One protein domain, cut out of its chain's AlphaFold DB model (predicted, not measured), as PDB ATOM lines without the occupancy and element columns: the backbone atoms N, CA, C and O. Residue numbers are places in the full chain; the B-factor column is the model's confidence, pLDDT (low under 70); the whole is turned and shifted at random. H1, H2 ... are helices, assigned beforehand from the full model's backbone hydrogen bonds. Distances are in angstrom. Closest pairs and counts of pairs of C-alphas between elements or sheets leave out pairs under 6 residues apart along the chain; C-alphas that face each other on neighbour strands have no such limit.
ATOM      1  N   LEU A  58     271.225 123.536 196.684       62.50
ATOM      2  CA  LEU A  58     272.347 123.981 195.847       62.50
ATOM      3  C   LEU A  58     273.371 122.828 195.762       62.50
ATOM      4  O   LEU A  58     273.608 122.189 196.790       62.50
ATOM      5  N   PRO A  59     273.963 122.520 194.589       61.28
ATOM      6  CA  PRO A  59     273.948 123.251 193.311       61.28
ATOM      7  C   PRO A  59     272.822 122.858 192.332       61.28
ATOM      8  O   PRO A  59     272.675 123.476 191.284       61.28
ATOM      9  N   ALA A  60     272.002 121.853 192.653       69.00
ATOM     10  CA  ALA A  60     270.974 121.335 191.743       69.00
ATOM     11  C   ALA A  60     269.813 122.313 191.501       69.00
ATOM     12  O   ALA A  60     269.024 122.115 190.577       69.00
ATOM     13  N   ARG A  61     269.696 123.362 192.328       69.31
ATOM     14  CA  ARG A  61     268.658 124.388 192.202       69.31
ATOM     15  C   ARG A  61     268.665 125.032 190.819       69.31
ATOM     16  O   ARG A  61     267.617 125.078 190.189       69.31
ATOM     17  N   ASP A  62     269.818 125.484 190.338       68.62
ATOM     18  CA  ASP A  62     269.882 126.272 189.104       68.62
ATOM     19  C   ASP A  62     269.600 125.394 187.876       68.62
ATOM     20  O   ASP A  62     268.747 125.736 187.061       68.62
ATOM     21  N   SER A  63     270.170 124.185 187.818       70.69
ATOM     22  CA  SER A  63     269.866 123.207 186.761       70.69
ATOM     23  C   SER A  63     268.407 122.732 186.780       70.69
ATOM     24  O   SER A  63     267.819 122.481 185.731       70.69
ATOM     25  N   PHE A  64     267.792 122.614 187.960       71.56
ATOM     26  CA  PHE A  64     266.370 122.289 188.092       71.56
ATOM     27  C   PHE A  64     265.476 123.424 187.594       71.56
ATOM     28  O   PHE A  64     264.500 123.172 186.892       71.56
ATOM     29  N   LEU A  65     265.816 124.672 187.917       72.56
ATOM     30  CA  LEU A  65     265.091 125.839 187.422       72.56
ATOM     31  C   LEU A  65     265.243 125.969 185.899       72.56
ATOM     32  O   LEU A  65     264.240 126.152 185.213       72.56
ATOM     33  N   GLU A  66     266.447 125.779 185.352       69.50
ATOM     34  CA  GLU A  66     266.676 125.728 183.901       69.50
ATOM     35  C   GLU A  66     265.872 124.612 183.224       69.50
ATOM     36  O   GLU A  66     265.252 124.839 182.182       69.50
ATOM     37  N   MET A  67     265.828 123.417 183.820       73.31
ATOM     38  CA  MET A  67     265.014 122.303 183.332       73.31
ATOM     39  C   MET A  67     263.525 122.662 183.320       73.31
ATOM     40  O   MET A  67     262.876 122.487 182.292       73.31
ATOM     41  N   LEU A  68     262.976 123.203 184.413       72.25
ATOM     42  CA  LEU A  68     261.563 123.596 184.477       72.25
ATOM     43  C   LEU A  68     261.213 124.623 183.394       72.25
ATOM     44  O   LEU A  68     260.178 124.527 182.738       72.25
ATOM     45  N   VAL A  69     262.107 125.575 183.155       69.00
ATOM     46  CA  VAL A  69     261.952 126.590 182.111       69.00
ATOM     47  C   VAL A  69     262.012 125.976 180.715       69.00
ATOM     48  O   VAL A  69     261.201 126.312 179.852       69.00
ATOM     49  N   LYS A  70     262.959 125.068 180.478       68.38
ATOM     50  CA  LYS A  70     263.149 124.429 179.176       68.38
ATOM     51  C   LYS A  70     262.002 123.483 178.828       68.38
ATOM     52  O   LYS A  70     261.525 123.537 177.698       68.38
ATOM     53  N   GLU A  71     261.590 122.646 179.775       70.38
ATOM     54  CA  GLU A  71     260.599 121.587 179.563       70.38
ATOM     55  C   GLU A  71     259.164 122.115 179.653       70.38
ATOM     56  O   GLU A  71     258.315 121.724 178.858       70.38
ATOM     57  N   PHE A  72     258.885 123.055 180.563       64.12
ATOM     58  CA  PHE A  72     257.523 123.552 180.789       64.12
ATOM     59  C   PHE A  72     257.315 125.019 180.402       64.12
ATOM     60  O   PHE A  72     256.197 125.408 180.073       64.12
ATOM     61  N   GLY A  73     258.362 125.846 180.390       60.16
ATOM     62  CA  GLY A  73     258.265 127.244 179.949       60.16
ATOM     63  C   GLY A  73     258.122 127.397 178.429       60.16
ATOM     64  O   GLY A  73     257.539 128.372 177.946       60.16
ATOM     65  N   LYS A  74     258.582 126.419 177.637       59.91
ATOM     66  CA  LYS A  74     258.454 126.447 176.172       59.91
ATOM     67  C   LYS A  74     257.033 126.096 175.726       59.91
ATOM     68  O   LYS A  74     256.715 124.954 175.426       59.91
ATOM     69  N   GLY A  75     256.188 127.118 175.608       59.25
ATOM     70  CA  GLY A  75     254.874 127.022 174.958       59.25
ATOM     71  C   GLY A  75     253.674 127.002 175.906       59.25
ATOM     72  O   GLY A  75     252.555 127.190 175.436       59.25
ATOM     73  N   ASN A  76     253.890 126.876 177.220       66.56
ATOM     74  CA  ASN A  76     252.845 127.002 178.233       66.56
ATOM     75  C   ASN A  76     253.039 128.300 179.037       66.56
ATOM     76  O   ASN A  76     253.840 128.379 179.967       66.56
ATOM     77  N   LEU A  77     252.303 129.342 178.634       66.69
ATOM     78  CA  LEU A  77     252.386 130.673 179.242       66.69
ATOM     79  C   LEU A  77     251.988 130.651 180.727       66.69
ATOM     80  O   LEU A  77     252.628 131.330 181.524       66.69
ATOM     81  N   ALA A  78     251.000 129.829 181.098       68.38
ATOM     82  CA  ALA A  78     250.557 129.688 182.483       68.38
ATOM     83  C   ALA A  78     251.647 129.055 183.361       68.38
ATOM     84  O   ALA A  78     251.920 129.552 184.450       68.38
ATOM     85  N   ALA A  79     252.330 128.017 182.865       66.88
ATOM     86  CA  ALA A  79     253.455 127.402 183.571       66.88
ATOM     87  C   ALA A  79     254.626 128.388 183.746       66.88
ATOM     88  O   ALA A  79     255.200 128.484 184.829       66.88
ATOM     89  N   ALA A  80     254.948 129.173 182.715       66.25
ATOM     90  CA  ALA A  80     255.993 130.194 182.795       66.25
ATOM     91  C   ALA A  80     255.657 131.325 183.791       66.25
ATOM     92  O   ALA A  80     256.526 131.759 184.549       66.25
ATOM     93  N   GLU A  81     254.404 131.788 183.825       69.19
ATOM     94  CA  GLU A  81     253.934 132.792 184.792       69.19
ATOM     95  C   GLU A  81     253.959 132.260 186.231       69.19
ATOM     96  O   GLU A  81     254.415 132.963 187.136       69.19
ATOM     97  N   LEU A  82     253.574 130.995 186.434       69.62
ATOM     98  CA  LEU A  82     253.672 130.308 187.725       69.62
ATOM     99  C   LEU A  82     255.117 130.233 188.227       69.62
ATOM    100  O   LEU A  82     255.389 130.566 189.382       69.62
ATOM    101  N   LEU A  83     256.056 129.833 187.363       70.94
ATOM    102  CA  LEU A  83     257.479 129.759 187.706       70.94
ATOM    103  C   LEU A  83     258.040 131.138 188.076       70.94
ATOM    104  O   LEU A  83     258.746 131.264 189.079       70.94
ATOM    105  N   LYS A  84     257.670 132.183 187.325       70.69
ATOM    106  CA  LYS A  84     258.061 133.571 187.609       70.69
ATOM    107  C   LYS A  84     257.517 134.060 188.953       70.69
ATOM    108  O   LYS A  84     258.282 134.591 189.753       70.69
ATOM    109  N   SER A  85     256.226 133.855 189.218       71.38
ATOM    110  CA  SER A  85     255.585 134.291 190.465       71.38
ATOM    111  C   SER A  85     256.131 133.568 191.694       71.38
ATOM    112  O   SER A  85     256.225 134.165 192.761       71.38
ATOM    113  N   ARG A  86     256.458 132.278 191.568       66.44
ATOM    114  CA  ARG A  86     256.825 131.428 192.706       66.44
ATOM    115  C   ARG A  86     258.316 131.479 193.046       66.44
ATOM    116  O   ARG A  86     258.666 131.343 194.214       66.44
ATOM    117  N   TYR A  87     259.182 131.656 192.048       66.12
ATOM    118  CA  TYR A  87     260.640 131.622 192.224       66.12
ATOM    119  C   TYR A  87     261.342 132.955 191.935       66.12
ATOM    120  O   TYR A  87     262.561 133.027 192.048       66.12
ATOM    121  N   GLY A  88     260.609 134.006 191.546       62.28
ATOM    122  CA  GLY A  88     261.197 135.309 191.208       62.28
ATOM    123  C   GLY A  88     262.043 135.299 189.929       62.28
ATOM    124  O   GLY A  88     262.820 136.220 189.697       62.28
ATOM    125  N   LEU A  89     261.916 134.262 189.094       62.09
ATOM    126  CA  LEU A  89     262.682 134.117 187.857       62.09
ATOM    127  C   LEU A  89     262.148 135.059 186.774       62.09
ATOM    128  O   LEU A  89     261.023 134.909 186.295       62.09
ATOM    129  N   ALA A  90     262.968 136.018 186.347       55.78
ATOM    130  CA  ALA A  90     262.680 136.839 185.179       55.78
ATOM    131  C   ALA A  90     262.914 136.019 183.901       55.78
ATOM    132  O   ALA A  90     264.001 136.017 183.335       55.78
ATOM    133  N   LEU A  91     261.883 135.299 183.461       60.19
ATOM    134  CA  LEU A  91     261.903 134.602 182.179       60.19
ATOM    135  C   LEU A  91     261.600 135.581 181.046       60.19
ATOM    136  O   LEU A  91     260.531 136.200 181.036       60.19
ATOM    137  N   ASP A  92     262.526 135.708 180.095       61.31
ATOM    138  CA  ASP A  92     262.276 136.402 178.833       61.31
ATOM    139  C   ASP A  92     261.352 135.543 177.956       61.31
ATOM    140  O   ASP A  92     261.750 134.553 177.342       61.31
ATOM    141  N   MET A  93     260.073 135.914 177.960       64.25
ATOM    142  CA  MET A  93     258.990 135.226 177.255       64.25
ATOM    143  C   MET A  93     258.511 136.016 176.029       64.25
ATOM    144  O   MET A  93     257.426 135.744 175.504       64.25
ATOM    145  N   GLU A  94     259.261 137.027 175.578       71.00
ATOM    146  CA  GLU A  94     258.809 137.948 174.533       71.00
ATOM    147  C   GLU A  94     258.593 137.237 173.186       71.00
ATOM    148  O   GLU A  94     257.580 137.453 172.514       71.00
ATOM    149  N   VAL A  95     259.485 136.308 172.835       68.12
ATOM    150  CA  VAL A  95     259.389 135.493 171.612       68.12
ATOM    151  C   VAL A  95     258.117 134.641 171.613       68.12
ATOM    152  O   VAL A  95     257.360 134.653 170.640       68.12
ATOM    153  N   GLN A  96     257.820 133.953 172.717       64.88
ATOM    154  CA  GLN A  96     256.623 133.118 172.852       64.88
ATOM    155  C   GLN A  96     255.341 133.951 172.833       64.88
ATOM    156  O   GLN A  96     254.356 133.542 172.218       64.88
ATOM    157  N   ARG A  97     255.336 135.131 173.467       72.31
ATOM    158  CA  ARG A  97     254.193 136.059 173.426       72.31
ATOM    159  C   ARG A  97     253.906 136.512 171.999       72.31
ATOM    160  O   ARG A  97     252.753 136.444 171.580       72.31
ATOM    161  N   LYS A  98     254.942 136.875 171.237       78.56
ATOM    162  CA  LYS A  98     254.822 137.229 169.814       78.56
ATOM    163  C   LYS A  98     254.310 136.052 168.983       78.56
ATOM    164  O   LYS A  98     253.379 136.222 168.204       78.56
ATOM    165  N   GLN A  99     254.824 134.841 169.201       72.00
ATOM    166  CA  GLN A  99     254.343 133.640 168.505       72.00
ATOM    167  C   GLN A  99     252.884 133.293 168.840       72.00
ATOM    168  O   GLN A  99     252.110 132.947 167.949       72.00
ATOM    169  N   ASN A 100     252.479 133.391 170.107       75.88
ATOM    170  CA  ASN A 100     251.103 133.128 170.525       75.88
ATOM    171  C   ASN A 100     250.139 134.203 170.012       75.88
ATOM    172  O   ASN A 100     249.040 133.868 169.570       75.88
ATOM    173  N   ALA A 101     250.553 135.472 170.017       81.25
ATOM    174  CA  ALA A 101     249.806 136.562 169.398       81.25
ATOM    175  C   ALA A 101     249.637 136.316 167.893       81.25
ATOM    176  O   ALA A 101     248.512 136.317 167.404       81.25
ATOM    177  N   TRP A 102     250.717 135.968 167.188       80.31
ATOM    178  CA  TRP A 102     250.689 135.614 165.768       80.31
ATOM    179  C   TRP A 102     249.726 134.463 165.466       80.31
ATOM    180  O   TRP A 102     248.953 134.518 164.513       80.31
ATOM    181  N   LYS A 103     249.726 133.406 166.286       81.25
ATOM    182  CA  LYS A 103     248.797 132.275 166.125       81.25
ATOM    183  C   LYS A 103     247.331 132.682 166.310       81.25
ATOM    184  O   LYS A 103     246.473 132.086 165.669       81.25
ATOM    185  N   ARG A 104     247.054 133.680 167.155       83.44
ATOM    186  CA  ARG A 104     245.705 134.212 167.419       83.44
ATOM    187  C   ARG A 104     245.241 135.243 166.388       83.44
ATOM    188  O   ARG A 104     244.047 135.516 166.315       83.44
ATOM    189  N   MET A 105     246.152 135.816 165.602       87.94
ATOM    190  CA  MET A 105     245.805 136.776 164.559       87.94
ATOM    191  C   MET A 105     245.117 136.110 163.369       87.94
ATOM    192  O   MET A 105     245.513 135.043 162.891       87.94
ATOM    193  N   THR A 106     244.127 136.816 162.834       91.12
ATOM    194  CA  THR A 106     243.495 136.498 161.553       91.12
ATOM    195  C   THR A 106     244.467 136.715 160.392       91.12
ATOM    196  O   THR A 106     245.440 137.465 160.497       91.12
ATOM    197  N   ASN A 107     244.187 136.094 159.243       84.38
ATOM    198  CA  ASN A 107     245.025 136.255 158.050       84.38
ATOM    199  C   ASN A 107     245.131 137.724 157.600       84.38
ATOM    200  O   ASN A 107     246.204 138.159 157.196       84.38
ATOM    201  N   LYS A 108     244.048 138.505 157.740       88.81
ATOM    202  CA  LYS A 108     244.040 139.943 157.432       88.81
ATOM    203  C   LYS A 108     245.012 140.723 158.327       88.81
ATOM    204  O   LYS A 108     245.807 141.506 157.823       88.81
ATOM    205  N   GLN A 109     244.997 140.455 159.632       88.69
ATOM    206  CA  GLN A 109     245.901 141.100 160.592       88.69
ATOM    207  C   GLN A 109     247.372 140.755 160.323       88.69
ATOM    208  O   GLN A 109     248.221 141.639 160.367       88.69
ATOM    209  N   LYS A 110     247.670 139.495 159.978       86.38
ATOM    210  CA  LYS A 110     249.033 139.076 159.604       86.38
ATOM    211  C   LYS A 110     249.532 139.799 158.359       86.38
ATOM    212  O   LYS A 110     250.685 140.208 158.317       86.38
ATOM    213  N   LEU A 111     248.675 139.956 157.349       83.00
ATOM    214  CA  LEU A 111     249.014 140.664 156.113       83.00
ATOM    215  C   LEU A 111     249.276 142.157 156.357       83.00
ATOM    216  O   LEU A 111     250.245 142.690 155.825       83.00
ATOM    217  N   GLU A 112     248.479 142.816 157.202       86.94
ATOM    218  CA  GLU A 112     248.739 144.200 157.629       86.94
ATOM    219  C   GLU A 112     250.064 144.327 158.401       86.94
ATOM    220  O   GLU A 112     250.819 145.275 158.186       86.94
ATOM    221  N   GLU A 113     250.382 143.368 159.277       84.69
ATOM    222  CA  GLU A 113     251.654 143.335 160.009       84.69
ATOM    223  C   GLU A 113     252.855 143.106 159.076       84.69
ATOM    224  O   GLU A 113     253.872 143.787 159.205       84.69
ATOM    225  N   TYR A 114     252.728 142.209 158.092       79.94
ATOM    226  CA  TYR A 114     253.732 142.033 157.041       79.94
ATOM    227  C   TYR A 114     253.921 143.313 156.216       79.94
ATOM    228  O   TYR A 114     255.061 143.710 155.985       79.94
ATOM    229  N   GLY A 115     252.837 143.995 155.831       79.19
ATOM    230  CA  GLY A 115     252.897 145.248 155.069       79.19
ATOM    231  C   GLY A 115     253.660 146.362 155.793       79.19
ATOM    232  O   GLY A 115     254.502 147.027 155.192       79.19
ATOM    233  N   LYS A 116     253.469 146.498 157.113       78.50
ATOM    234  CA  LYS A 116     254.219 147.451 157.961       78.50
ATOM    235  C   LYS A 116     255.724 147.179 158.009       78.50
ATOM    236  O   LYS A 116     256.498 148.078 158.319       78.50
ATOM    237  N   ARG A 117     256.147 145.943 157.733       64.19
ATOM    238  CA  ARG A 117     257.550 145.515 157.803       64.19
ATOM    239  C   ARG A 117     258.325 145.779 156.509       64.19
ATOM    240  O   ARG A 117     259.549 145.826 156.556       64.19
TER     241      ARG A 117
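AT A GLANCE: This is residues 58 to 117 of the 123 residues of the protein "P22_AR_N domain-containing protein" of Chromobacterium vaccinii (UniProt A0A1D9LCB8). Four helices are strung out along one long axis: H1 and H2 fold back on each other as a helical hairpin towards one end, H3 reaches onward from it, and H4 makes the far end, turned across the long axis. At the opposite end residues 58 to 64, of which 60 to 64 belong to H1, stick out free. The printed part has 60 residues, with four named helices in the order H1, H2, H3, H4 and no named strand, and its class is all helix. The whole is only just loose, close to extended, with a radius of gyration of the C-alphas of 15.4 A, and it is a rod that spans 50 by 19 by 17 A.

HOW THE PARTS SIT: The longest helix by residues is H1, residues 60 to 73. It touches H2, residues 77 to 87, with residues 69 to 73 alone, and the closest C-alphas are those of Gly 73 and Ala 80, 4.7 A apart. The two run opposite ways at a shallow tilt of 21 degrees and form a helical hairpin over a tight link. H3, residues 94 to 104, is only just apart from H2, with the closest C-alphas of the two 8.0 A apart. H3 and H4, residues 107 to 117, are close but not clearly touching; their closest C-alphas, those of Trp 102 and Lys 110, are 7.3 A apart. These two run opposite ways at a steep tilt of 42 degrees. H1 is apart from H3 and H4, and H2 is apart from H4. In H1, H2, H3 and H4 every pair of O i and N i+4 is within hydrogen-bond range.

IN THESE COORDINATES: H1 begins at C-alpha 60, at (270.974, 121.335, 191.743), and is 18.3 A long from first to last C-alpha. H2, from Leu 77 to Tyr 87, is 15.4 A long and begins at C-alpha 77, at (252.386, 130.673, 179.242). H3, from Glu 94 to Arg 104, is also 15.4 A long. H4, from Asn 107 to Arg 117, is 15.6 A long and ends at C-alpha 117, at (257.550, 145.515, 157.803).

THE WHOLE: The two C-alphas farthest apart are those of Leu 58 and Lys 108, 50.3 A. The printed part has no cut. The links from H1 to H2 and from H3 to H4 are tight, the link from H2 to H3 is short, and no link is long. In this predicted model the mean pLDDT of the printed part is 71.8, and 30 of the printed residues are under 70, among them residues 58 to 62, 72 to 82 and 86 to 93.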